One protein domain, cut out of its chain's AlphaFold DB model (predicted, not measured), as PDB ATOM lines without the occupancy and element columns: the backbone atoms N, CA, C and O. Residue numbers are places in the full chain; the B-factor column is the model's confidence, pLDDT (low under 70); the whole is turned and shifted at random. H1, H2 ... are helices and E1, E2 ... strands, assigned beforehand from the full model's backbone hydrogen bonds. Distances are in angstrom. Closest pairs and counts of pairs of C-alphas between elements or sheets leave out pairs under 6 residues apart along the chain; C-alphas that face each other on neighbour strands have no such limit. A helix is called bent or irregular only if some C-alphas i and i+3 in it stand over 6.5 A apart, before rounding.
ATOM      1  N   ASP A 467     275.137 183.242 172.847       79.00
ATOM      2  CA  ASP A 467     276.028 182.081 172.989       79.00
ATOM      3  C   ASP A 467     275.302 180.764 173.332       79.00
ATOM      4  O   ASP A 467     275.944 179.734 173.536       79.00
ATOM      5  N   GLY A 468     273.966 180.779 173.395       79.25
ATOM      6  CA  GLY A 468     273.136 179.609 173.689       79.25
ATOM      7  C   GLY A 468     272.922 179.321 175.179       79.25
ATOM      8  O   GLY A 468     272.140 178.429 175.505       79.25
ATOM      9  N   SER A 469     273.555 180.070 176.086       91.88
ATOM     10  CA  SER A 469     273.259 179.987 177.521       91.88
ATOM     11  C   SER A 469     271.941 180.690 177.885       91.88
ATOM     12  O   SER A 469     271.330 181.381 177.062       91.88
ATOM     13  N   SER A 470     271.474 180.506 179.123       94.69
ATOM     14  CA  SER A 470     270.241 181.130 179.618       94.69
ATOM     15  C   SER A 470     270.269 181.410 181.124       94.69
ATOM     16  O   SER A 470     271.081 180.834 181.848       94.69
ATOM     17  N   LEU A 471     269.383 182.300 181.578       95.31
ATOM     18  CA  LEU A 471     269.123 182.620 182.986       95.31
ATOM     19  C   LEU A 471     267.604 182.687 183.246       95.31
ATOM     20  O   LEU A 471     266.862 183.074 182.339       95.31
ATOM     21  N   PRO A 472     267.117 182.343 184.453       94.19
ATOM     22  CA  PRO A 472     265.725 182.592 184.829       94.19
ATOM     23  C   PRO A 472     265.444 184.101 184.863       94.19
ATOM     24  O   PRO A 472     266.316 184.880 185.244       94.19
ATOM     25  N   TYR A 473     264.238 184.502 184.461       89.75
ATOM     26  CA  TYR A 473     263.820 185.904 184.462       89.75
ATOM     27  C   TYR A 473     263.250 186.335 185.827       89.75
ATOM     28  O   TYR A 473     263.838 187.186 186.487       89.75
ATOM     29  N   ASP A 474     262.163 185.693 186.264       91.31
ATOM     30  CA  ASP A 474     261.438 185.946 187.522       91.31
ATOM     31  C   ASP A 474     261.456 184.679 188.406       91.31
ATOM     32  O   ASP A 474     261.168 183.573 187.926       91.31
ATOM     33  N   ASP A 475     261.801 184.803 189.692       90.50
ATOM     34  CA  ASP A 475     261.781 183.693 190.660       90.50
ATOM     35  C   ASP A 475     260.395 183.430 191.288       90.50
ATOM     36  O   ASP A 475     260.206 182.441 192.006       90.50
ATOM     37  N   LYS A 476     259.418 184.281 190.951       88.44
ATOM     38  CA  LYS A 476     258.003 184.295 191.346       88.44
ATOM     39  C   LYS A 476     257.750 184.558 192.826       88.44
ATOM     40  O   LYS A 476     256.646 184.293 193.314       88.44
ATOM     41  N   LYS A 477     258.734 185.083 193.560       90.25
ATOM     42  CA  LYS A 477     258.563 185.479 194.962       90.25
ATOM     43  C   LYS A 477     258.209 186.955 195.068       90.25
ATOM     44  O   LYS A 477     258.849 187.817 194.474       90.25
ATOM     45  N   VAL A 478     257.235 187.254 195.924       89.19
ATOM     46  CA  VAL A 478     256.991 188.625 196.379       89.19
ATOM     47  C   VAL A 478     258.097 188.998 197.363       89.19
ATOM     48  O   VAL A 478     258.149 188.451 198.460       89.19
ATOM     49  N   LYS A 479     258.977 189.913 196.952       89.69
ATOM     50  CA  LYS A 479     260.102 190.419 197.752       89.69
ATOM     51  C   LYS A 479     259.770 191.785 198.369       89.69
ATOM     52  O   LYS A 479     259.058 192.594 197.762       89.69
ATOM     53  N   THR A 480     260.287 192.050 199.563       94.38
ATOM     54  CA  THR A 480     260.348 193.390 200.176       94.38
ATOM     55  C   THR A 480     261.426 194.258 199.514       94.38
ATOM     56  O   THR A 480     262.205 193.778 198.691       94.38
ATOM     57  N   PHE A 481     261.487 195.548 199.865       92.25
ATOM     58  CA  PHE A 481     262.506 196.468 199.346       92.25
ATOM     59  C   PHE A 481     263.938 195.973 199.619       92.25
ATOM     60  O   PHE A 481     264.735 195.867 198.688       92.25
ATOM     61  N   ASP A 482     264.239 195.591 200.864       91.75
ATOM     62  CA  ASP A 482     265.569 195.105 201.253       91.75
ATOM     63  C   ASP A 482     265.906 193.753 200.601       91.75
ATOM     64  O   ASP A 482     267.041 193.522 200.183       91.75
ATOM     65  N   GLU A 483     264.916 192.870 200.433       93.31
ATOM     66  CA  GLU A 483     265.102 191.595 199.730       93.31
ATOM     67  C   GLU A 483     265.388 191.787 198.236       93.31
ATOM     68  O   GLU A 483     266.228 191.063 197.703       93.31
ATOM     69  N   ARG A 484     264.769 192.771 197.563       93.69
ATOM     70  CA  ARG A 484     265.164 193.162 196.194       93.69
ATOM     71  C   ARG A 484     266.547 193.795 196.167       93.69
ATOM     72  O   ARG A 484     267.323 193.546 195.246       93.69
ATOM     73  N   LEU A 485     266.875 194.615 197.164       91.31
ATOM     74  CA  LEU A 485     268.172 195.272 197.221       91.31
ATOM     75  C   LEU A 485     269.312 194.256 197.350       91.31
ATOM     76  O   LEU A 485     270.325 194.435 196.681       91.31
ATOM     77  N   GLU A 486     269.146 193.181 198.125       90.25
ATOM     78  CA  GLU A 486     270.181 192.147 198.275       90.25
ATOM     79  C   GLU A 486     270.080 191.018 197.225       90.25
ATOM     80  O   GLU A 486     271.105 190.585 196.699       90.25
ATOM     81  N   ASN A 487     268.869 190.563 196.874       90.38
ATOM     82  CA  ASN A 487     268.620 189.322 196.119       90.38
ATOM     83  C   ASN A 487     267.679 189.488 194.901       90.38
ATOM     84  O   ASN A 487     266.907 188.578 194.595       90.38
ATOM     85  N   ALA A 488     267.736 190.624 194.197       93.25
ATOM     86  CA  ALA A 488     266.988 190.837 192.950       93.25
ATOM     87  C   ALA A 488     267.228 189.736 191.897       93.25
ATOM     88  O   ALA A 488     268.378 189.417 191.562       93.25
ATOM     89  N   ASP A 489     266.147 189.233 191.303       94.25
ATOM     90  CA  ASP A 489     266.192 188.557 190.002       94.25
ATOM     91  C   ASP A 489     266.174 189.578 188.842       94.25
ATOM     92  O   ASP A 489     266.495 190.755 189.034       94.25
ATOM     93  N   ILE A 490     265.931 189.122 187.609       94.38
ATOM     94  CA  ILE A 490     265.969 189.992 186.427       94.38
ATOM     95  C   ILE A 490     264.657 190.787 186.287       94.38
ATOM     96  O   ILE A 490     264.674 191.868 185.706       94.38
ATOM     97  N   GLU A 491     263.539 190.312 186.845       91.44
ATOM     98  CA  GLU A 491     262.274 191.055 186.889       91.44
ATOM     99  C   GLU A 491     262.340 192.198 187.903       91.44
ATOM    100  O   GLU A 491     262.014 193.334 187.553       91.44
ATOM    101  N   ASP A 492     262.893 191.942 189.096       93.12
ATOM    102  CA  ASP A 492     263.039 192.955 190.151       93.12
ATOM    103  C   ASP A 492     263.822 194.199 189.689       93.12
ATOM    104  O   ASP A 492     263.608 195.295 190.209       93.12
ATOM    105  N   MET A 493     264.716 194.062 188.699       92.75
ATOM    106  CA  MET A 493     265.450 195.186 188.097       92.75
ATOM    107  C   MET A 493     264.523 196.251 187.484       92.75
ATOM    108  O   MET A 493     264.920 197.412 187.401       92.75
ATOM    109  N   PHE A 494     263.296 195.880 187.100       88.00
ATOM    110  CA  PHE A 494     262.277 196.751 186.504       88.00
ATOM    111  C   PHE A 494     261.201 197.211 187.503       88.00
ATOM    112  O   PHE A 494     260.260 197.899 187.112       88.00
ATOM    113  N   ASN A 495     261.323 196.859 188.790       88.44
ATOM    114  CA  ASN A 495     260.288 197.101 189.802       88.44
ATOM    115  C   ASN A 495     259.957 198.593 190.028       88.44
ATOM    116  O   ASN A 495     258.864 198.916 190.489       88.44
ATOM    117  N   GLN A 496     260.884 199.497 189.694       88.62
ATOM    118  CA  GLN A 496     260.729 200.950 189.801       88.62
ATOM    119  C   GLN A 496     261.034 201.609 188.450       88.62
ATOM    120  O   GLN A 496     262.076 201.347 187.846       88.62
ATOM    121  N   LYS A 497     260.129 202.474 187.971       86.75
ATOM    122  CA  LYS A 497     260.313 203.198 186.705       86.75
ATOM    123  C   LYS A 497     261.362 204.293 186.890       86.75
ATOM    124  O   LYS A 497     261.172 205.190 187.702       86.75
ATOM    125  N   TYR A 498     262.424 204.264 186.089       91.12
ATOM    126  CA  TYR A 498     263.429 205.323 186.106       91.12
ATOM    127  C   TYR A 498     262.876 206.633 185.496       91.12
ATOM    128  O   TYR A 498     262.409 206.616 184.352       91.12
ATOM    129  N   PRO A 499     262.902 207.770 186.224       88.31
ATOM    130  CA  PRO A 499     262.302 209.033 185.791       88.31
ATOM    131  C   PRO A 499     263.264 209.845 184.903       88.31
ATOM    132  O   PRO A 499     263.622 210.979 185.224       88.31
ATOM    133  N   ALA A 500     263.695 209.258 183.782       82.38
ATOM    134  CA  ALA A 500     264.585 209.916 182.824       82.38
ATOM    135  C   ALA A 500     264.011 211.259 182.341       82.38
ATOM    136  O   ALA A 500     262.820 211.367 182.045       82.38
ATOM    137  N   PHE A 501     264.873 212.270 182.253       84.44
ATOM    138  CA  PHE A 501     264.615 213.652 181.838       84.44
ATOM    139  C   PHE A 501     263.593 214.427 182.680       84.44
ATOM    140  O   PHE A 501     263.397 215.621 182.437       84.44
ATOM    141  N   ALA A 502     262.987 213.810 183.698       81.25
ATOM    142  CA  ALA A 502     262.061 214.483 184.598       81.25
ATOM    143  C   ALA A 502     262.763 215.630 185.353       81.25
ATOM    144  O   ALA A 502     263.987 215.572 185.561       81.25
ATOM    145  N   PRO A 503     262.023 216.659 185.811       84.81
ATOM    146  CA  PRO A 503     262.539 217.646 186.755       84.81
ATOM    147  C   PRO A 503     263.257 216.981 187.936       84.81
ATOM    148  O   PRO A 503     262.869 215.905 188.388       84.81
ATOM    149  N   ILE A 504     264.336 217.598 188.418       87.44
ATOM    150  CA  ILE A 504     265.060 217.097 189.589       87.44
ATOM    151  C   ILE A 504     264.256 217.497 190.831       87.44
ATOM    152  O   ILE A 504     264.098 218.684 191.113       87.44
ATOM    153  N   THR A 505     263.725 216.502 191.537       86.25
ATOM    154  CA  THR A 505     262.854 216.644 192.712       86.25
ATOM    155  C   THR A 505     263.185 215.566 193.737       86.25
ATOM    156  O   THR A 505     263.647 214.492 193.354       86.25
ATOM    157  N   ASP A 506     262.893 215.830 195.008       86.25
ATOM    158  CA  ASP A 506     263.094 214.901 196.125       86.25
ATOM    159  C   ASP A 506     262.422 213.534 195.855       86.25
ATOM    160  O   ASP A 506     261.196 213.482 195.686       86.25
ATOM    161  N   PRO A 507     263.180 212.421 195.809       87.88
ATOM    162  CA  PRO A 507     262.608 211.090 195.601       87.88
ATOM    163  C   PRO A 507     261.749 210.631 196.787       87.88
ATOM    164  O   PRO A 507     262.038 210.931 197.948       87.88
ATOM    165  N   ALA A 508     260.689 209.870 196.505       88.69
ATOM    166  CA  ALA A 508     259.804 209.334 197.538       88.69
ATOM    167  C   ALA A 508     260.507 208.262 198.396       88.69
ATOM    168  O   ALA A 508     261.497 207.672 197.977       88.69
ATOM    169  N   LEU A 509     259.983 207.969 199.593       91.38
ATOM    170  CA  LEU A 509     260.559 206.955 200.491       91.38
ATOM    171  C   LEU A 509     260.788 205.617 199.765       91.38
ATOM    172  O   LEU A 509     259.834 204.993 199.300       91.38
ATOM    173  N   ASN A 510     262.045 205.163 199.751       92.38
ATOM    174  CA  ASN A 510     262.514 203.950 199.074       92.38
ATOM    175  C   ASN A 510     262.334 203.938 197.539       92.38
ATOM    176  O   ASN A 510     262.404 202.867 196.936       92.38
ATOM    177  N   ASP A 511     262.131 205.088 196.895       92.31
ATOM    178  CA  ASP A 511     262.159 205.209 195.434       92.31
ATOM    179  C   ASP A 511     263.615 205.316 194.957       92.31
ATOM    180  O   ASP A 511     264.271 206.347 195.090       92.31
ATOM    181  N   ASP A 512     264.153 204.197 194.477       94.12
ATOM    182  CA  ASP A 512     265.578 203.954 194.240       94.12
ATOM    183  C   ASP A 512     265.805 203.360 192.822       94.12
ATOM    184  O   ASP A 512     266.500 202.343 192.660       94.12
ATOM    185  N   PRO A 513     265.208 203.945 191.761       92.88
ATOM    186  CA  PRO A 513     265.093 203.297 190.461       92.88
ATOM    187  C   PRO A 513     266.459 202.927 189.870       92.88
ATOM    188  O   PRO A 513     267.345 203.761 189.675       92.88
ATOM    189  N   GLY A 514     266.624 201.634 189.588       91.44
ATOM    190  CA  GLY A 514     267.861 201.035 189.090       91.44
ATOM    191  C   GLY A 514     268.824 200.487 190.154       91.44
ATOM    192  O   GLY A 514     269.788 199.813 189.781       91.44
ATOM    193  N   ARG A 515     268.592 200.673 191.466       93.50
ATOM    194  CA  ARG A 515     269.475 200.087 192.504       93.50
ATOM    195  C   ARG A 515     269.311 198.573 192.681       93.50
ATOM    196  O   ARG A 515     270.249 197.905 193.139       93.50
ATOM    197  N   PHE A 516     268.172 198.012 192.281       94.25
ATOM    198  CA  PHE A 516     267.986 196.565 192.155       94.25
ATOM    199  C   PHE A 516     268.809 196.052 190.963       94.25
ATOM    200  O   PHE A 516     268.725 196.580 189.852       94.25
ATOM    201  N   ARG A 517     269.677 195.061 191.211       93.44
ATOM    202  CA  ARG A 517     270.625 194.520 190.218       93.44
ATOM    203  C   ARG A 517     270.815 193.028 190.442       93.44
ATOM    204  O   ARG A 517     271.252 192.645 191.533       93.44
ATOM    205  N   ASN A 518     270.584 192.224 189.409       94.88
ATOM    206  CA  ASN A 518     270.930 190.810 189.419       94.88
ATOM    207  C   ASN A 518     272.429 190.621 189.117       94.88
ATOM    208  O   ASN A 518     272.898 190.860 188.004       94.88
ATOM    209  N   ASP A 519     273.195 190.191 190.121       91.94
ATOM    210  CA  ASP A 519     274.653 190.027 190.026       91.94
ATOM    211  C   ASP A 519     275.063 188.963 188.985       91.94
ATOM    212  O   ASP A 519     276.010 189.168 188.226       91.94
ATOM    213  N   THR A 520     274.300 187.871 188.864       94.81
ATOM    214  CA  THR A 520     274.520 186.826 187.848       94.81
ATOM    215  C   THR A 520     274.363 187.369 186.425       94.81
ATOM    216  O   THR A 520     275.175 187.054 185.552       94.81
ATOM    217  N   PHE A 521     273.359 188.217 186.187       96.31
ATOM    218  CA  PHE A 521     273.129 188.879 184.906       96.31
ATOM    219  C   PHE A 521     274.255 189.871 184.567       96.31
ATOM    220  O   PHE A 521     274.823 189.799 183.480       96.31
ATOM    221  N   LEU A 522     274.678 190.722 185.509       96.75
ATOM    222  CA  LEU A 522     275.800 191.645 185.273       96.75
ATOM    223  C   LEU A 522     277.123 190.907 185.008       96.75
ATOM    224  O   LEU A 522     277.852 191.270 184.082       96.75
ATOM    225  N   LYS A 523     277.406 189.818 185.737       96.25
ATOM    226  CA  LYS A 523     278.543 188.925 185.447       96.25
ATOM    227  C   LYS A 523     278.468 188.327 184.047       96.25
ATOM    228  O   LYS A 523     279.500 188.210 183.385       96.25
ATOM    229  N   LYS A 524     277.266 187.965 183.591       96.75
ATOM    230  CA  LYS A 524     277.034 187.392 182.263       96.75
ATOM    231  C   LYS A 524     277.321 188.386 181.132       96.75
ATOM    232  O   LYS A 524     277.888 187.973 180.124       96.75
ATOM    233  N   LEU A 525     276.970 189.661 181.309       96.75
ATOM    234  CA  LEU A 525     277.213 190.727 180.327       96.75
ATOM    235  C   LEU A 525     278.674 191.221 180.329       96.75
ATOM    236  O   LEU A 525     279.305 191.364 179.280       96.75
ATOM    237  N   TYR A 526     279.231 191.490 181.513       97.81
ATOM    238  CA  TYR A 526     280.438 192.318 181.656       97.81
ATOM    239  C   TYR A 526     281.702 191.554 182.085       97.81
ATOM    240  O   TYR A 526     282.813 192.058 181.877       97.81
ATOM    241  N   GLY A 527     281.554 190.335 182.614       96.94
ATOM    242  CA  GLY A 527     282.635 189.452 183.066       96.94
ATOM    243  C   GLY A 527     282.394 188.922 184.483       96.94
ATOM    244  O   GLY A 527     281.927 189.647 185.359       96.94
ATOM    245  N   SER A 528     282.729 187.653 184.728       95.38
ATOM    246  CA  SER A 528     282.437 186.957 185.991       95.38
ATOM    247  C   SER A 528     283.524 187.117 187.060       95.38
ATOM    248  O   SER A 528     283.273 186.913 188.251       95.38
ATOM    249  N   SER A 529     284.735 187.500 186.646       96.50
ATOM    250  CA  SER A 529     285.911 187.660 187.503       96.50
ATOM    251  C   SER A 529     286.683 188.938 187.179       96.50
ATOM    252  O   SER A 529     286.592 189.470 186.071       96.50
ATOM    253  N   LYS A 530     287.521 189.397 188.120       97.44
ATOM    254  CA  LYS A 530     288.387 190.573 187.933       97.44
ATOM    255  C   LYS A 530     289.192 190.509 186.624       97.44
ATOM    256  O   LYS A 530     289.181 191.468 185.862       97.44
ATOM    257  N   SER A 531     289.816 189.364 186.332       98.00
ATOM    258  CA  SER A 531     290.638 189.183 185.124       98.00
ATOM    259  C   SER A 531     289.826 189.197 183.823       98.00
ATOM    260  O   SER A 531     290.346 189.610 182.790       98.00
ATOM    261  N   GLU A 532     288.569 188.750 183.841       97.75
ATOM    262  CA  GLU A 532     287.685 188.860 182.673       97.75
ATOM    263  C   GLU A 532     287.247 190.303 182.444       97.75
ATOM    264  O   GLU A 532     287.355 190.802 181.327       97.75
ATOM    265  N   ILE A 533     286.829 190.994 183.506       98.12
ATOM    266  CA  ILE A 533     286.378 192.382 183.411       98.12
ATOM    267  C   ILE A 533     287.525 193.279 182.930       98.12
ATOM    268  O   ILE A 533     287.332 194.052 181.998       98.12
ATOM    269  N   GLU A 534     288.741 193.125 183.465       98.31
ATOM    270  CA  GLU A 534     289.919 193.903 183.042       98.31
ATOM    271  C   GLU A 534     290.275 193.703 181.556       98.31
ATOM    272  O   GLU A 534     290.729 194.645 180.910       98.31
ATOM    273  N   LYS A 535     290.001 192.524 180.971       98.25
ATOM    274  CA  LYS A 535     290.131 192.278 179.515       98.25
ATOM    275  C   LYS A 535     289.016 192.937 178.696       98.25
ATOM    276  O   LYS A 535     289.191 193.182 177.496       98.25
ATOM    277  N   ASN A 536     287.871 193.206 179.314       98.12
ATOM    278  CA  ASN A 536     286.727 193.863 178.689       98.12
ATOM    279  C   ASN A 536     286.799 195.396 178.791       98.12
ATOM    280  O   ASN A 536     286.117 196.075 178.028       98.12
ATOM    281  N   LEU A 537     287.668 195.961 179.635       98.62
ATOM    282  CA  LEU A 537     287.894 197.406 179.680       98.62
ATOM    283  C   LEU A 537     288.611 197.917 178.418       98.62
ATOM    284  O   LEU A 537     289.651 197.404 178.006       98.62
ATOM    285  N   THR A 538     288.090 199.000 177.849       98.50
ATOM    286  CA  THR A 538     288.736 199.818 176.817       98.50
ATOM    287  C   THR A 538     288.961 201.245 177.331       98.50
ATOM    288  O   THR A 538     288.648 201.562 178.480       98.50
ATOM    289  N   THR A 539     289.579 202.097 176.515       98.44
ATOM    290  CA  THR A 539     289.797 203.516 176.827       98.44
ATOM    291  C   THR A 539     288.655 204.367 176.274       98.44
ATOM    292  O   THR A 539     288.313 204.222 175.104       98.44
ATOM    293  N   VAL A 540     288.140 205.287 177.090       98.44
ATOM    294  CA  VAL A 540     287.265 206.398 176.675       98.44
ATOM    295  C   VAL A 540     288.061 207.699 176.804       98.44
ATOM    296  O   VAL A 540     288.769 207.891 177.797       98.44
ATOM    297  N   ASN A 541     287.988 208.572 175.798       97.62
ATOM    298  CA  ASN A 541     288.636 209.883 175.808       97.62
ATOM    299  C   ASN A 541     287.644 210.915 176.355       97.62
ATOM    300  O   ASN A 541     286.748 211.337 175.631       97.62
ATOM    301  N   TRP A 542     287.798 211.281 177.624       98.12
ATOM    302  CA  TRP A 542     286.926 212.194 178.358       98.12
ATOM    303  C   TRP A 542     287.298 213.657 178.105       98.12
ATOM    304  O   TRP A 542     288.436 214.050 178.375       98.12
ATOM    305  N   LEU A 543     286.337 214.445 177.616       97.19
ATOM    306  CA  LEU A 543     286.454 215.880 177.317       97.19
ATOM    307  C   LEU A 543     287.697 216.243 176.471       97.19
ATOM    308  O   LEU A 543     288.600 216.940 176.955       97.19
ATOM    309  N   PRO A 544     287.814 215.724 175.231       95.12
ATOM    310  CA  PRO A 544     289.011 215.901 174.412       95.12
ATOM    311  C   PRO A 544     289.358 217.369 174.107       95.12
ATOM    312  O   PRO A 544     290.546 217.677 174.018       95.12
ATOM    313  N   ASN A 545     288.380 218.276 173.998       94.50
ATOM    314  CA  ASN A 545     288.631 219.703 173.773       94.50
ATOM    315  C   ASN A 545     288.959 220.472 175.071       94.50
ATOM    316  O   ASN A 545     289.625 221.504 175.008       94.50
ATOM    317  N   HIS A 546     288.574 219.957 176.245       93.94
ATOM    318  CA  HIS A 546     288.767 220.623 177.547       93.94
ATOM    319  C   HIS A 546     289.857 219.990 178.435       93.94
ATOM    320  O   HIS A 546     289.815 220.100 179.663       93.94
ATOM    321  N   GLY A 547     290.870 219.370 177.820       84.56
ATOM    322  CA  GLY A 547     292.083 218.882 178.492       84.56
ATOM    323  C   GLY A 547     292.291 217.365 178.462       84.56
ATOM    324  O   GLY A 547     293.382 216.916 178.799       84.56
ATOM    325  N   GLY A 548     291.298 216.586 178.017       86.62
ATOM    326  CA  GLY A 548     291.457 215.200 177.562       86.62
ATOM    327  C   GLY A 548     291.983 214.193 178.595       86.62
ATOM    328  O   GLY A 548     293.166 213.847 178.590       86.62
ATOM    329  N   THR A 549     291.099 213.610 179.409       94.94
ATOM    330  CA  THR A 549     291.453 212.518 180.342       94.94
ATOM    331  C   THR A 549     291.141 211.140 179.749       94.94
ATOM    332  O   THR A 549     290.133 210.952 179.077       94.94
ATOM    333  N   LYS A 550     291.986 210.130 179.995       97.38
ATOM    334  CA  LYS A 550     291.751 208.748 179.531       97.38
ATOM    335  C   LYS A 550     291.126 207.901 180.634       97.38
ATOM    336  O   LYS A 550     291.812 207.514 181.576       97.38
ATOM    337  N   LEU A 551     289.845 207.578 180.485       98.12
ATOM    338  CA  LEU A 551     289.086 206.745 181.420       98.12
ATOM    339  C   LEU A 551     289.066 205.276 180.977       98.12
ATOM    340  O   LEU A 551     289.292 204.969 179.803       98.12
ATOM    341  N   LYS A 552     288.793 204.355 181.911       98.38
ATOM    342  CA  LYS A 552     288.635 202.921 181.627       98.38
ATOM    343  C   LYS A 552     287.192 202.488 181.828       98.38
ATOM    344  O   LYS A 552     286.643 202.658 182.907       98.38
ATOM    345  N   PHE A 553     286.606 201.901 180.789       98.69
ATOM    346  CA  PHE A 553     285.194 201.527 180.776       98.69
ATOM    347  C   PHE A 553     284.968 200.240 179.987       98.69
ATOM    348  O   PHE A 553     285.744 199.929 179.081       98.69
ATOM    349  N   ASN A 554     283.936 199.474 180.327       98.56
ATOM    350  CA  ASN A 554     283.681 198.175 179.709       98.56
ATOM    351  C   ASN A 554     283.217 198.327 178.251       98.56
ATOM    352  O   ASN A 554     282.355 199.149 177.954       98.56
ATOM    353  N   LYS A 555     283.787 197.546 177.331       98.00
ATOM    354  CA  LYS A 555     283.441 197.577 175.900       98.00
ATOM    355  C   LYS A 555     282.223 196.720 175.544       98.00
ATOM    356  O   LYS A 555     281.664 196.888 174.462       98.00
ATOM    357  N   ASN A 556     281.838 195.786 176.415       96.38
ATOM    358  CA  ASN A 556     280.691 194.917 176.182       96.38
ATOM    359  C   ASN A 556     279.391 195.726 176.254       96.38
ATOM    360  O   ASN A 556     279.323 196.769 176.909       96.38
ATOM    361  N   GLU A 557     278.354 195.238 175.572       95.19
ATOM    362  CA  GLU A 557     277.018 195.849 175.565       95.19
ATOM    363  C   GLU A 557     276.989 197.350 175.198       95.19
ATOM    364  O   GLU A 557     276.128 198.104 175.651       95.19
ATOM    365  N   ASN A 558     277.955 197.793 174.384       94.50
ATOM    366  CA  ASN A 558     278.176 199.183 173.964       94.50
ATOM    367  C   ASN A 558     278.510 200.188 175.088       94.50
ATOM    368  O   ASN A 558     278.612 201.381 174.801       94.50
ATOM    369  N   ALA A 559     278.743 199.755 176.332       97.94
ATOM    370  CA  ALA A 559     278.845 200.655 177.487       97.94
ATOM    371  C   ALA A 559     279.913 201.764 177.312       97.94
ATOM    372  O   ALA A 559     279.639 202.942 177.539       97.94
ATOM    373  N   SER A 560     281.114 201.430 176.819       98.38
ATOM    374  CA  SER A 560     282.167 202.421 176.539       98.38
ATOM    375  C   SER A 560     281.867 203.322 175.343       98.38
ATOM    376  O   SER A 560     282.352 204.447 175.299       98.38
ATOM    377  N   ALA A 561     281.108 202.833 174.356       95.88
ATOM    378  CA  ALA A 561     280.714 203.634 173.200       95.88
ATOM    379  C   ALA A 561     279.693 204.701 173.617       95.88
ATOM    380  O   ALA A 561     279.825 205.858 173.227       95.88
ATOM    381  N   GLN A 562     278.750 204.337 174.489       97.62
ATOM    382  CA  GLN A 562     277.796 205.278 175.069       97.62
ATOM    383  C   GLN A 562     278.494 206.298 175.982       97.62
ATOM    384  O   GLN A 562     278.230 207.489 175.850       97.62
ATOM    385  N   LEU A 563     279.467 205.893 176.817       98.56
ATOM    386  CA  LEU A 563     280.249 206.869 177.598       98.56
ATOM    387  C   LEU A 563     281.086 207.809 176.708       98.56
ATOM    388  O   LEU A 563     281.286 208.969 177.063       98.56
ATOM    389  N   GLN A 564     281.562 207.347 175.544       98.25
ATOM    390  CA  GLN A 564     282.235 208.229 174.587       98.25
ATOM    391  C   GLN A 564     281.263 209.265 174.006       98.25
ATOM    392  O   GLN A 564     281.616 210.438 173.967       98.25
ATOM    393  N   LYS A 565     280.025 208.885 173.648       96.44
ATOM    394  CA  LYS A 565     278.994 209.851 173.218       96.44
ATOM    395  C   LYS A 565     278.670 210.879 174.307       96.44
ATOM    396  O   LYS A 565     278.619 212.066 174.007       96.44
ATOM    397  N   VAL A 566     278.515 210.432 175.561       98.38
ATOM    398  CA  VAL A 566     278.343 211.315 176.732       98.38
ATOM    399  C   VAL A 566     279.486 212.324 176.808       98.38
ATOM    400  O   VAL A 566     279.237 213.524 176.857       98.38
ATOM    401  N   SER A 567     280.735 211.851 176.757       98.56
ATOM    402  CA  SER A 567     281.916 212.717 176.743       98.56
ATOM    403  C   SER A 567     281.870 213.732 175.601       98.56
ATOM    404  O   SER A 567     282.017 214.922 175.842       98.56
ATOM    405  N   ASP A 568     281.653 213.274 174.368       96.75
ATOM    406  CA  ASP A 568     281.705 214.106 173.161       96.75
ATOM    407  C   ASP A 568     280.594 215.168 173.110       96.75
ATOM    408  O   ASP A 568     280.720 216.144 172.368       96.75
ATOM    409  N   GLU A 569     279.503 214.970 173.856       96.56
ATOM    410  CA  GLU A 569     278.389 215.908 173.999       96.56
ATOM    411  C   GLU A 569     278.596 216.876 175.176       96.56
ATOM    412  O   GLU A 569     278.436 218.085 175.001       96.56
ATOM    413  N   LEU A 570     279.059 216.384 176.332       97.50
ATOM    414  CA  LEU A 570     279.471 217.216 177.471       97.50
ATOM    415  C   LEU A 570     280.610 218.180 177.102       97.50
ATOM    416  O   LEU A 570     280.610 219.330 177.528       97.50
ATOM    417  N   ASP A 571     281.540 217.739 176.254       97.31
ATOM    418  CA  ASP A 571     282.673 218.517 175.731       97.31
ATOM    419  C   ASP A 571     282.259 219.662 174.783       97.31
ATOM    420  O   ASP A 571     283.116 220.379 174.269       97.31
ATOM    421  N   ARG A 572     280.951 219.844 174.539       95.38
ATOM    422  CA  ARG A 572     280.361 220.964 173.780       95.38
ATOM    423  C   ARG A 572     279.549 221.920 174.656       95.38
ATOM    424  O   ARG A 572     279.043 222.916 174.139       95.38
ATOM    425  N   LEU A 573     279.391 221.625 175.949       92.81
ATOM    426  CA  LEU A 573     278.733 222.531 176.889       92.81
ATOM    427  C   LEU A 573     279.583 223.792 177.133       92.81
ATOM    428  O   LEU A 573     280.807 223.748 176.988       92.81
ATOM    429  N   PRO A 574     278.965 224.918 177.538       95.19
ATOM    430  CA  PRO A 574     279.697 226.118 177.939       95.19
ATOM    431  C   PRO A 574     280.720 225.851 179.060       95.19
ATOM    432  O   PRO A 574     280.513 225.004 179.928       95.19
ATOM    433  N   GLU A 575     281.804 226.634 179.093       93.81
ATOM    434  CA  GLU A 575     282.926 226.457 180.038       93.81
ATOM    435  C   GLU A 575     282.489 226.453 181.522       93.81
ATOM    436  O   GLU A 575     283.127 225.812 182.355       93.81
ATOM    437  N   GLU A 576     281.366 227.093 181.872       95.06
ATOM    438  CA  GLU A 576     280.819 227.105 183.240       95.06
ATOM    439  C   GLU A 576     280.442 225.712 183.784       95.06
ATOM    440  O   GLU A 576     280.486 225.494 184.999       95.06
ATOM    441  N   TYR A 577     280.134 224.752 182.901       95.44
ATOM    442  CA  TYR A 577     279.840 223.362 183.262       95.44
ATOM    443  C   TYR A 577     281.115 222.561 183.555       95.44
ATOM    444  O   TYR A 577     281.083 221.579 184.297       95.44
ATOM    445  N   MET A 578     282.270 222.992 183.037       96.19
ATOM    446  CA  MET A 578     283.515 222.222 183.100       96.19
ATOM    447  C   MET A 578     284.044 222.031 184.524       96.19
ATOM    448  O   MET A 578     284.765 221.065 184.783       96.19
ATOM    449  N   LYS A 579     283.639 222.888 185.470       95.12
ATOM    450  CA  LYS A 579     283.944 222.731 186.902       95.12
ATOM    451  C   LYS A 579     283.383 221.431 187.503       95.12
ATOM    452  O   LYS A 579     283.996 220.906 188.419       95.12
ATOM    453  N   TYR A 580     282.276 220.901 186.970       95.75
ATOM    454  CA  TYR A 580     281.668 219.632 187.404       95.75
ATOM    455  C   TYR A 580     282.274 218.401 186.707       95.75
ATOM    456  O   TYR A 580     282.068 217.274 187.153       95.75
ATOM    457  N   LEU A 581     282.961 218.612 185.577       95.94
ATOM    458  CA  LEU A 581     283.236 217.572 184.577       95.94
ATOM    459  C   LEU A 581     284.732 217.277 184.383       95.94
ATOM    460  O   LEU A 581     285.093 216.152 184.036       95.94
ATOM    461  N   LYS A 582     285.614 218.266 184.596       93.31
ATOM    462  CA  LYS A 582     287.072 218.116 184.408       93.31
ATOM    463  C   LYS A 582     287.710 217.146 185.410       93.31
ATOM    464  O   LYS A 582     288.695 216.495 185.067       93.31
ATOM    465  N   LYS A 583     287.157 217.028 186.622       94.38
ATOM    466  CA  LYS A 583     287.545 216.027 187.626       94.38
ATOM    467  C   LYS A 583     286.542 214.873 187.609       94.38
ATOM    468  O   LYS A 583     285.344 215.082 187.752       94.38
ATOM    469  N   VAL A 584     287.064 213.661 187.445       94.94
ATOM    470  CA  VAL A 584     286.325 212.394 187.519       94.94
ATOM    471  C   VAL A 584     286.961 211.585 188.640       94.94
ATOM    472  O   VAL A 584     288.166 211.327 188.592       94.94
ATOM    473  N   ASP A 585     286.180 211.204 189.647       92.50
ATOM    474  CA  ASP A 585     286.691 210.548 190.855       92.50
ATOM    475  C   ASP A 585     286.807 209.022 190.714       92.50
ATOM    476  O   ASP A 585     287.595 208.389 191.422       92.50
ATOM    477  N   GLY A 586     286.121 208.414 189.742       92.38
ATOM    478  CA  GLY A 586     286.333 207.004 189.425       92.38
ATOM    479  C   GLY A 586     285.514 206.485 188.251       92.38
ATOM    480  O   GLY A 586     284.450 206.998 187.936       92.38
ATOM    481  N   THR A 587     286.011 205.423 187.611       97.12
ATOM    482  CA  THR A 587     285.243 204.632 186.628       97.12
ATOM    483  C   THR A 587     285.322 203.141 186.935       97.12
ATOM    484  O   THR A 587     284.308 202.487 187.168       97.12
ATOM    485  N   TYR A 588     286.539 202.604 187.033       97.56
ATOM    486  CA  TYR A 588     286.774 201.205 187.381       97.56
ATOM    487  C   TYR A 588     287.426 201.041 188.759       97.56
ATOM    488  O   TYR A 588     288.530 201.531 188.994       97.56
ATOM    489  N   PHE A 589     286.777 200.278 189.643       96.81
ATOM    490  CA  PHE A 589     287.367 199.801 190.896       96.81
ATOM    491  C   PHE A 589     286.716 198.481 191.333       96.81
ATOM    492  O   PHE A 589     285.524 198.429 191.649       96.81
ATOM    493  N   PHE A 590     287.497 197.396 191.343       96.38
ATOM    494  CA  PHE A 590     287.017 196.058 191.702       96.38
ATOM    495  C   PHE A 590     286.901 195.889 193.226       96.38
ATOM    496  O   PHE A 590     287.901 195.678 193.911       96.38
ATOM    497  N   ARG A 591     285.672 195.975 193.745       95.44
ATOM    498  CA  ARG A 591     285.312 195.892 195.165       95.44
ATOM    499  C   ARG A 591     283.890 195.349 195.358       95.44
ATOM    500  O   ARG A 591     283.032 195.473 194.488       95.44
ATOM    501  N   LYS A 592     283.611 194.831 196.553       92.50
ATOM    502  CA  LYS A 592     282.228 194.657 197.018       92.50
ATOM    503  C   LYS A 592     281.650 195.991 197.501       92.50
ATOM    504  O   LYS A 592     282.403 196.878 197.912       92.50
ATOM    505  N   ILE A 593     280.327 196.139 197.455       86.12
ATOM    506  CA  ILE A 593     279.627 197.254 198.106       86.12
ATOM    507  C   ILE A 593     279.718 197.045 199.625       86.12
ATOM    508  O   ILE A 593     279.572 195.925 200.118       86.12
ATOM    509  N   ALA A 594     279.999 198.114 200.375       83.25
ATOM    510  CA  ALA A 594     280.224 198.030 201.815       83.25
ATOM    511  C   ALA A 594     279.030 197.383 202.542       83.25
ATOM    512  O   ALA A 594     277.889 197.783 202.329       83.25
ATOM    513  N   LYS A 595     279.319 196.426 203.437       83.56
ATOM    514  CA  LYS A 595     278.342 195.606 204.186       83.56
ATOM    515  C   LYS A 595     277.505 194.618 203.349       83.56
ATOM    516  O   LYS A 595     276.557 194.062 203.888       83.56
ATOM    517  N   THR A 596     277.864 194.360 202.090       84.31
ATOM    518  CA  THR A 596     277.192 193.366 201.225       84.31
ATOM    519  C   THR A 596     278.205 192.410 200.596       84.31
ATOM    520  O   THR A 596     279.399 192.716 200.526       84.31
ATOM    521  N   GLU A 597     277.724 191.294 200.050       83.69
ATOM    522  CA  GLU A 597     278.556 190.377 199.260       83.69
ATOM    523  C   GLU A 597     278.605 190.730 197.757       83.69
ATOM    524  O   GLU A 597     279.378 190.132 197.000       83.69
ATOM    525  N   ARG A 598     277.823 191.731 197.328       86.94
ATOM    526  CA  ARG A 598     277.597 192.128 195.928       86.94
ATOM    527  C   ARG A 598     278.734 192.992 195.378       86.94
ATOM    528  O   ARG A 598     279.297 193.826 196.089       86.94
ATOM    529  N   LEU A 599     279.056 192.834 194.091       92.25
ATOM    530  CA  LEU A 599     280.012 193.707 193.401       92.25
ATOM    531  C   LEU A 599     279.428 195.109 193.159       92.25
ATOM    532  O   LEU A 599     278.237 195.269 192.903       92.25
ATOM    533  N   SER A 600     280.285 196.131 193.215       94.31
ATOM    534  CA  SER A 600     279.921 197.501 192.828       94.31
ATOM    535  C   SER A 600     279.803 197.626 191.303       94.31
ATOM    536  O   SER A 600     280.510 196.939 190.569       94.31
ATOM    537  N   ALA A 601     278.987 198.554 190.797       96.12
ATOM    538  CA  ALA A 601     278.916 198.846 189.362       96.12
ATOM    539  C   ALA A 601     280.281 199.259 188.762       96.12
ATOM    540  O   ALA A 601     280.661 198.801 187.681       96.12
ATOM    541  N   HIS A 602     281.106 199.995 189.519       97.75
ATOM    542  CA  HIS A 602     282.498 200.282 189.138       97.75
ATOM    543  C   HIS A 602     283.365 199.029 189.003       97.75
ATOM    544  O   HIS A 602     284.387 199.052 188.323       97.75
ATOM    545  N   SER A 603     282.995 197.916 189.635       97.81
ATOM    546  CA  SER A 603     283.739 196.659 189.517       97.81
ATOM    547  C   SER A 603     283.519 195.969 188.185       97.81
ATOM    548  O   SER A 603     284.411 195.241 187.769       97.81
ATOM    549  N   TYR A 604     282.398 196.238 187.509       98.19
ATOM    550  CA  TYR A 604     282.138 195.835 186.125       98.19
ATOM    551  C   TYR A 604     282.687 196.844 185.103       98.19
ATOM    552  O   TYR A 604     282.764 196.527 183.917       98.19
ATOM    553  N   GLY A 605     283.089 198.043 185.548       98.12
ATOM    554  CA  GLY A 605     283.512 199.142 184.676       98.12
ATOM    555  C   GLY A 605     282.353 199.763 183.893       98.12
ATOM    556  O   GLY A 605     282.552 200.138 182.741       98.12
ATOM    557  N   ILE A 606     281.158 199.810 184.496       98.44
ATOM    558  CA  ILE A 606     279.922 200.349 183.896       98.44
ATOM    559  C   ILE A 606     279.390 201.592 184.625       98.44
ATOM    560  O   ILE A 606     278.281 202.029 184.341       98.44
ATOM    561  N   ALA A 607     280.158 202.164 185.555       98.38
ATOM    562  CA  ALA A 607     279.771 203.360 186.298       98.38
ATOM    563  C   ALA A 607     280.884 204.409 186.335       98.38
ATOM    564  O   ALA A 607     282.063 204.067 186.221       98.38
ATOM    565  N   ILE A 608     280.511 205.674 186.497       98.50
ATOM    566  CA  ILE A 608     281.401 206.831 186.588       98.50
ATOM    567  C   ILE A 608     280.939 207.752 187.721       98.50
ATOM    568  O   ILE A 608     279.760 208.082 187.803       98.50
ATOM    569  N   ASP A 609     281.884 208.160 188.568       98.06
ATOM    570  CA  ASP A 609     281.675 209.166 189.609       98.06
ATOM    571  C   ASP A 609     282.279 210.498 189.137       98.06
ATOM    572  O   ASP A 609     283.483 210.578 188.858       98.06
ATOM    573  N   LEU A 610     281.447 211.537 189.027       96.50
ATOM    574  CA  LEU A 610     281.874 212.917 188.756       96.50
ATOM    575  C   LEU A 610     282.416 213.606 190.025       96.50
ATOM    576  O   LEU A 610     282.520 212.980 191.079       96.50
ATOM    577  N   ASP A 611     282.796 214.887 189.925       93.69
ATOM    578  CA  ASP A 611     283.491 215.589 191.007       93.69
ATOM    579  C   ASP A 611     282.683 215.650 192.320       93.69
ATOM    580  O   ASP A 611     281.713 216.400 192.482       93.69
ATOM    581  N   THR A 612     283.169 214.894 193.303       90.88
ATOM    582  CA  THR A 612     282.633 214.798 194.664       90.88
ATOM    583  C   THR A 612     282.520 216.132 195.408       90.88
ATOM    584  O   THR A 612     281.715 216.217 196.333       90.88
ATOM    585  N   HIS A 613     283.231 217.196 195.001       91.94
ATOM    586  CA  HIS A 613     283.078 218.531 195.605       91.94
ATOM    587  C   HIS A 613     281.671 219.131 195.437       91.94
ATOM    588  O   HIS A 613     281.236 219.880 196.307       91.94
ATOM    589  N   TYR A 614     280.962 218.798 194.354       90.50
ATOM    590  CA  TYR A 614     279.595 219.271 194.072       90.50
ATOM    591  C   TYR A 614     278.533 218.215 194.399       90.50
ATOM    592  O   TYR A 614     277.383 218.305 193.968       90.50
ATOM    593  N   SER A 615     278.924 217.167 195.121       91.50
ATOM    594  CA  SER A 615     278.084 215.996 195.330       91.50
ATOM    595  C   SER A 615     277.428 215.971 196.706       91.50
ATOM    596  O   SER A 615     277.829 216.668 197.644       91.50
ATOM    597  N   ARG A 616     276.395 215.141 196.823       91.19
ATOM    598  CA  ARG A 616     275.711 214.781 198.061       91.19
ATOM    599  C   ARG A 616     275.530 213.271 198.098       91.19
ATOM    600  O   ARG A 616     275.253 212.641 197.076       91.19
ATOM    601  N   TYR A 617     275.685 212.698 199.285       91.69
ATOM    602  CA  TYR A 617     275.499 211.272 199.524       91.69
ATOM    603  C   TYR A 617     274.831 211.073 200.881       91.69
ATOM    604  O   TYR A 617     275.322 211.563 201.900       91.69
ATOM    605  N   TRP A 618     273.730 210.323 200.907       90.06
ATOM    606  CA  TRP A 618     272.847 210.207 202.076       90.06
ATOM    607  C   TRP A 618     273.562 209.770 203.372       90.06
ATOM    608  O   TRP A 618     273.199 210.198 204.469       90.06
ATOM    609  N   GLN A 619     274.633 208.965 203.284       88.75
ATOM    610  CA  GLN A 619     275.408 208.557 204.470       88.75
ATOM    611  C   GLN A 619     276.405 209.619 204.961       88.75
ATOM    612  O   GLN A 619     276.817 209.559 206.122       88.75
ATOM    613  N   TRP A 620     276.818 210.565 204.110       89.75
ATOM    614  CA  TRP A 620     277.635 211.712 204.524       89.75
ATOM    615  C   TRP A 620     276.776 212.725 205.276       89.75
ATOM    616  O   TRP A 620     277.126 213.120 206.390       89.75
ATOM    617  N   ASP A 621     275.620 213.059 204.700       86.00
ATOM    618  CA  ASP A 621     274.693 214.055 205.244       86.00
ATOM    619  C   ASP A 621     273.936 213.537 206.477       86.00
ATOM    620  O   ASP A 621     273.473 214.325 207.301       86.00
ATOM    621  N   LYS A 622     273.821 212.206 206.628       85.50
ATOM    622  CA  LYS A 622     273.127 211.505 207.733       85.50
ATOM    623  C   LYS A 622     271.652 211.898 207.881       85.50
ATOM    624  O   LYS A 622     271.041 211.670 208.925       85.50
ATOM    625  N   THR A 623     271.083 212.458 206.821       74.31
ATOM    626  CA  THR A 623     269.671 212.792 206.663       74.31
ATOM    627  C   THR A 623     269.228 212.286 205.292       74.31
ATOM    628  O   THR A 623     270.063 212.085 204.416       74.31
ATOM    629  N   HIS A 624     267.927 212.081 205.100       80.69
ATOM    630  CA  HIS A 624     267.355 211.793 203.778       80.69
ATOM    631  C   HIS A 624     266.781 213.074 203.144       80.69
ATOM    632  O   HIS A 624     265.805 213.030 202.405       80.69
ATOM    633  N   ASN A 625     267.364 214.232 203.479       83.62
ATOM    634  CA  ASN A 625     266.962 215.523 202.936       83.62
ATOM    635  C   ASN A 625     267.757 215.756 201.652       83.62
ATOM    636  O   ASN A 625     268.926 216.137 201.709       83.62
ATOM    637  N   PHE A 626     267.132 215.485 200.511       85.25
ATOM    638  CA  PHE A 626     267.784 215.590 199.215       85.25
ATOM    639  C   PHE A 626     268.280 217.016 198.929       85.25
ATOM    640  O   PHE A 626     267.641 218.017 199.257       85.25
ATOM    641  N   HIS A 627     269.447 217.103 198.297       85.75
ATOM    642  CA  HIS A 627     270.001 218.341 197.771       85.75
ATOM    643  C   HIS A 627     270.907 218.009 196.585       85.75
ATOM    644  O   HIS A 627     271.608 216.999 196.602       85.75
ATOM    645  N   ASN A 628     270.918 218.867 195.568       89.75
ATOM    646  CA  ASN A 628     271.689 218.646 194.352       89.75
ATOM    647  C   ASN A 628     272.323 219.945 193.842       89.75
ATOM    648  O   ASN A 628     271.657 220.977 193.781       89.75
ATOM    649  N   GLU A 629     273.582 219.855 193.409       92.00
ATOM    650  CA  GLU A 629     274.312 220.944 192.749       92.00
ATOM    651  C   GLU A 629     274.685 220.638 191.287       92.00
ATOM    652  O   GLU A 629     275.171 221.540 190.600       92.00
ATOM    653  N   PHE A 630     274.461 219.411 190.787       93.38
ATOM    654  CA  PHE A 630     274.686 219.075 189.377       93.38
ATOM    655  C   PHE A 630     273.581 219.669 188.488       93.38
ATOM    656  O   PHE A 630     272.401 219.377 188.709       93.38
ATOM    657  N   PRO A 631     273.932 220.460 187.456       94.94
ATOM    658  CA  PRO A 631     272.991 220.933 186.449       94.94
ATOM    659  C   PRO A 631     272.230 219.794 185.763       94.94
ATOM    660  O   PRO A 631     272.800 218.739 185.462       94.94
ATOM    661  N   LYS A 632     270.947 220.031 185.465       92.81
ATOM    662  CA  LYS A 632     270.077 219.047 184.805       92.81
ATOM    663  C   LYS A 632     270.596 218.690 183.413       92.81
ATOM    664  O   LYS A 632     270.478 217.548 183.000       92.81
ATOM    665  N   GLU A 633     271.241 219.628 182.733       94.12
ATOM    666  CA  GLU A 633     271.849 219.473 181.413       94.12
ATOM    667  C   GLU A 633     272.903 218.354 181.390       94.12
ATOM    668  O   GLU A 633     272.967 217.588 180.431       94.12
ATOM    669  N   ILE A 634     273.700 218.212 182.458       97.56
ATOM    670  CA  ILE A 634     274.670 217.113 182.585       97.56
ATOM    671  C   ILE A 634     273.923 215.788 182.763       97.56
ATOM    672  O   ILE A 634     274.217 214.819 182.063       97.56
ATOM    673  N   VAL A 635     272.940 215.758 183.668       96.62
ATOM    674  CA  VAL A 635     272.123 214.568 183.953       96.62
ATOM    675  C   VAL A 635     271.391 214.089 182.695       96.62
ATOM    676  O   VAL A 635     271.466 212.910 182.365       96.62
ATOM    677  N   ASP A 636     270.774 215.000 181.945       92.50
ATOM    678  CA  ASP A 636     270.052 214.711 180.706       92.50
ATOM    679  C   ASP A 636     270.980 214.121 179.630       92.50
ATOM    680  O   ASP A 636     270.589 213.182 178.942       92.50
ATOM    681  N   ILE A 637     272.224 214.600 179.492       94.88
ATOM    682  CA  ILE A 637     273.186 214.017 178.537       94.88
ATOM    683  C   ILE A 637     273.558 212.581 178.939       94.88
ATOM    684  O   ILE A 637     273.639 211.703 178.079       94.88
ATOM    685  N   PHE A 638     273.736 212.299 180.229       98.31
ATOM    686  CA  PHE A 638     273.944 210.930 180.709       98.31
ATOM    687  C   PHE A 638     272.715 210.035 180.455       98.31
ATOM    688  O   PHE A 638     272.843 208.944 179.890       98.31
ATOM    689  N   GLU A 639     271.518 210.512 180.801       93.81
ATOM    690  CA  GLU A 639     270.250 209.792 180.632       93.81
ATOM    691  C   GLU A 639     269.963 209.485 179.146       93.81
ATOM    692  O   GLU A 639     269.582 208.365 178.804       93.81
ATOM    693  N   LYS A 640     270.263 210.422 178.237       86.44
ATOM    694  CA  LYS A 640     270.160 210.276 176.770       86.44
ATOM    695  C   LYS A 640     270.944 209.087 176.209       86.44
ATOM    696  O   LYS A 640     270.479 208.419 175.285       86.44
ATOM    697  N   HIS A 641     272.106 208.796 176.786       91.94
ATOM    698  CA  HIS A 641     272.983 207.706 176.345       91.94
ATOM    699  C   HIS A 641     272.810 206.414 177.162       91.94
ATOM    700  O   HIS A 641     273.521 205.437 176.914       91.94
ATOM    701  N   GLY A 642     271.835 206.364 178.079       91.56
ATOM    702  CA  GLY A 642     271.454 205.161 178.829       91.56
ATOM    703  C   GLY A 642     272.087 205.015 180.212       91.56
ATOM    704  O   GLY A 642     272.225 203.891 180.698       91.56
ATOM    705  N   PHE A 643     272.498 206.116 180.843       98.31
ATOM    706  CA  PHE A 643     273.049 206.114 182.198       98.31
ATOM    707  C   PHE A 643     272.011 206.585 183.213       98.31
ATOM    708  O   PHE A 643     271.498 207.697 183.105       98.31
ATOM    709  N   VAL A 644     271.735 205.763 184.227       97.88
ATOM    710  CA  VAL A 644     270.963 206.194 185.398       97.88
ATOM    711  C   VAL A 644     271.844 206.981 186.358       97.88
ATOM    712  O   VAL A 644     273.023 206.673 186.518       97.88
ATOM    713  N   TRP A 645     271.261 207.978 187.015       98.12
ATOM    714  CA  TRP A 645     271.934 208.883 187.937       98.12
ATOM    715  C   TRP A 645     271.507 208.628 189.385       98.12
ATOM    716  O   TRP A 645     270.315 208.564 189.695       98.12
ATOM    717  N   GLY A 646     272.480 208.542 190.293       96.50
ATOM    718  CA  GLY A 646     272.250 208.286 191.712       96.50
ATOM    719  C   GLY A 646     271.538 209.419 192.455       96.50
ATOM    720  O   GLY A 646     271.020 209.203 193.548       96.50
ATOM    721  N   GLY A 647     271.428 210.612 191.861       95.06
ATOM    722  CA  GLY A 647     270.559 211.684 192.362       95.06
ATOM    723  C   GLY A 647     269.060 211.469 192.116       95.06
ATOM    724  O   GLY A 647     268.259 212.254 192.612       95.06
ATOM    725  N   ARG A 648     268.650 210.410 191.396       94.56
ATOM    726  CA  ARG A 648     267.238 209.983 191.295       94.56
ATOM    727  C   ARG A 648     266.797 209.045 192.430       94.56
ATOM    728  O   ARG A 648     265.671 208.563 192.395       94.56
ATOM    729  N   TRP A 649     267.674 208.730 193.384       95.00
ATOM    730  CA  TRP A 649     267.417 207.760 194.454       95.00
ATOM    731  C   TRP A 649     267.083 208.446 195.778       95.00
ATOM    732  O   TRP A 649     267.730 209.422 196.146       95.00
ATOM    733  N   TYR A 650     266.154 207.887 196.547       94.06
ATOM    734  CA  TYR A 650     265.927 208.259 197.945       94.06
ATOM    735  C   TYR A 650     267.204 208.078 198.779       94.06
ATOM    736  O   TYR A 650     267.583 208.939 199.575       94.06
ATOM    737  N   HIS A 651     267.940 206.996 198.522       93.75
ATOM    738  CA  HIS A 651     269.306 206.804 199.007       93.75
ATOM    739  C   HIS A 651     270.321 207.476 198.061       93.75
ATOM    740  O   HIS A 651     271.157 206.798 197.453       93.75
ATOM    741  N   TYR A 652     270.215 208.802 197.924       93.94
ATOM    742  CA  TYR A 652     270.887 209.601 196.894       93.94
ATOM    743  C   TYR A 652     272.420 209.505 196.898       93.94
ATOM    744  O   TYR A 652     273.070 209.500 197.946       93.94
ATOM    745  N   ASP A 653     272.991 209.480 195.696       94.31
ATOM    746  CA  ASP A 653     274.425 209.356 195.413       94.31
ATOM    747  C   ASP A 653     274.765 210.216 194.180       94.31
ATOM    748  O   ASP A 653     274.805 209.735 193.048       94.31
ATOM    749  N   THR A 654     274.856 211.542 194.350       95.56
ATOM    750  CA  THR A 654     274.720 212.470 193.208       95.56
ATOM    751  C   THR A 654     275.954 212.564 192.307       95.56
ATOM    752  O   THR A 654     275.835 213.107 191.212       95.56
ATOM    753  N   MET A 655     277.119 212.047 192.715       96.00
ATOM    754  CA  MET A 655     278.265 211.880 191.803       96.00
ATOM    755  C   MET A 655     278.046 210.753 190.793       96.00
ATOM    756  O   MET A 655     278.686 210.757 189.741       96.00
ATOM    757  N   HIS A 656     277.197 209.781 191.129       97.81
ATOM    758  CA  HIS A 656     277.226 208.455 190.535       97.81
ATOM    759  C   HIS A 656     276.337 208.333 189.296       97.81
ATOM    760  O   HIS A 656     275.136 208.608 189.347       97.81
ATOM    761  N   PHE A 657     276.906 207.829 188.203       98.56
ATOM    762  CA  PHE A 657     276.182 207.467 186.986       98.56
ATOM    763  C   PHE A 657     276.504 206.024 186.588       98.56
ATOM    764  O   PHE A 657     277.672 205.645 186.527       98.56
ATOM    765  N   GLU A 658     275.491 205.219 186.264       97.81
ATOM    766  CA  GLU A 658     275.633 203.798 185.915       97.81
ATOM    767  C   GLU A 658     274.950 203.485 184.581       97.81
ATOM    768  O   GLU A 658     273.778 203.794 184.387       97.81
ATOM    769  N   TYR A 659     275.662 202.832 183.662       98.12
ATOM    770  CA  TYR A 659     275.117 202.418 182.371       98.12
ATOM    771  C   TYR A 659     274.096 201.288 182.546       98.12
ATOM    772  O   TYR A 659     274.457 200.141 182.824       98.12
ATOM    773  N   ARG A 660     272.814 201.631 182.386       96.31
ATOM    774  CA  ARG A 660     271.642 200.767 182.594       96.31
ATOM    775  C   ARG A 660     270.611 201.011 181.491       96.31
ATOM    776  O   ARG A 660     269.522 201.532 181.747       96.31
ATOM    777  N   PRO A 661     270.964 200.676 180.235       91.00
ATOM    778  CA  PRO A 661     270.178 201.027 179.056       91.00
ATOM    779  C   PRO A 661     268.794 200.358 179.035       91.00
ATOM    780  O   PRO A 661     267.900 200.827 178.331       91.00
ATOM    781  N   GLU A 662     268.589 199.284 179.804       90.44
ATOM    782  CA  GLU A 662     267.314 198.580 179.936       90.44
ATOM    783  C   GLU A 662     266.229 199.400 180.648       90.44
ATOM    784  O   GLU A 662     265.040 199.178 180.411       90.44
ATOM    785  N   LEU A 663     266.625 200.385 181.458       89.31
ATOM    786  CA  LEU A 663     265.714 201.262 182.199       89.31
ATOM    787  C   LEU A 663     265.185 202.441 181.358       89.31
ATOM    788  O   LEU A 663     264.358 203.214 181.836       89.31
ATOM    789  N   PHE A 664     265.615 202.553 180.095       77.62
ATOM    790  CA  PHE A 664     265.243 203.626 179.170       77.62
ATOM    791  C   PHE A 664     264.422 203.089 177.995       77.62
ATOM    792  O   PHE A 664     264.824 202.120 177.349       77.62
TER     793      PHE A 664
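This is residues 467 to 664 of the 668 residues of an uncharacterized protein of Sulfurospirillum sp. SL2-1 (UniProt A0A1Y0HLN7). A small twisted antiparallel sheet, E4 E5 E7 E6, lies in the middle of a broad, slab-like body, and the long helix H4 packs both on this sheet and on the separate hairpin E2 E3. H8 packs on the sheet over edge strand E6, H2 and H3 lie by the end where H4 begins, and E1 and H5 lie toward opposite ends of the longest axis, with long unnamed stretches making much of the rest. The printed part has 198 residues with eight named helices and seven named strands, in the order E1 H1 H2 H3 E2 E3 H4 H5 E4 H6 E5 H7 H8 E6 E7. The class is mixed, helices and strands, with under half of the residues in named elements. The whole is compact, with a radius of gyration of the C-alphas of 16.5 A and spans of 50 by 41 by 28 A.

E1 is residues 470 to 472, with C-alpha 470 at (270.241, 181.130, 179.618). H1 is residues 481 to 487, H2 residues 519 to 526, 10.4 A long, and H3 residues 530 to 536. E2, residues 537 to 542, is 14.9 A long, and E3, residues 549 to 554, is 16.3 A long. H4, residues 556 to 570, is 22.4 A long and begins with C-alpha 556 at (280.691, 194.917, 176.182); it is irregular, with C-alphas 557 and 560 8.4 A apart. H5, residues 575 to 581, is only just irregular, with C-alphas 576 and 579 6.50 A apart. E4 is residues 584 to 586, H6 residues 601 to 604, E5 residues 607 to 610 and H7 residues 618 to 621. H8, residues 632 to 640, is 11.9 A long. E6 is residues 643 to 645, and E7, residues 656 to 659, ends with C-alpha 659 at (275.117, 202.418, 182.371).

The largest sheet runs E4 E5 E7 E6, antiparallel throughout, and its strands' lines turn by 84 degrees from edge to edge. N 585 and O 609 of E4 and E5 are 2.9 A apart, within hydrogen-bond range; so are N 608 and O 657 of E5 and E7, 2.8 A, and N 644 and O 658 of the hairpin E6 and E7, 2.8 A. H4 and H8 make two layers with this sheet, that is, helices on one face of a sheet. H8 lies over E6 at a height over the sheet of 7.5 A and runs along the strands, at 3 degrees to E6 on the local plane. H4 touches H8 with residues 566 to 570 alone, opposite ways at a shallow tilt of 30 degrees; their closest C-alphas, Val 566 and Phe 638, are 5.9 A apart. The hairpin E2 and E3 has N 540 and O 551 3.0 A apart, within hydrogen-bond range. The closest C-alphas of E2 and H4, Trp 542 and Ser 567, are 5.3 A apart. H2 touches H4, whose residues 556 to 557 alone take part; Tyr 526 and Asn 556 have the closest C-alphas, 6.1 A apart. H6 only grazes the largest sheet and only just touches H3, with 3 pairs of C-alphas within 8 A, the closest Ile 533 and Tyr 604 at 6.1 A. H1, H5 and H7 touch no helix. The closest C-alphas of E1 and H2, Leu 471 and Phe 521, are 7.7 A apart; E1 pairs with no named strand. In H1, H2, H3 and H8 every O i to N i+4 pair is within hydrogen-bond range, in H4 9 of 11 and in H5 0 of 3, with 3 of 4 O i to N i+3 pairs in H5; H6 and H7 are too short for an O i to N i+4 pair.

The two C-alphas farthest apart, Lys 476 and Glu 575, are 50.3 A apart. The printed part has no cut. The links from H1 to H2, 31 residues, and from E4 to H6, 14 residues, are long. The mean pLDDT of the printed part is 93.2, and no printed residue is under 70.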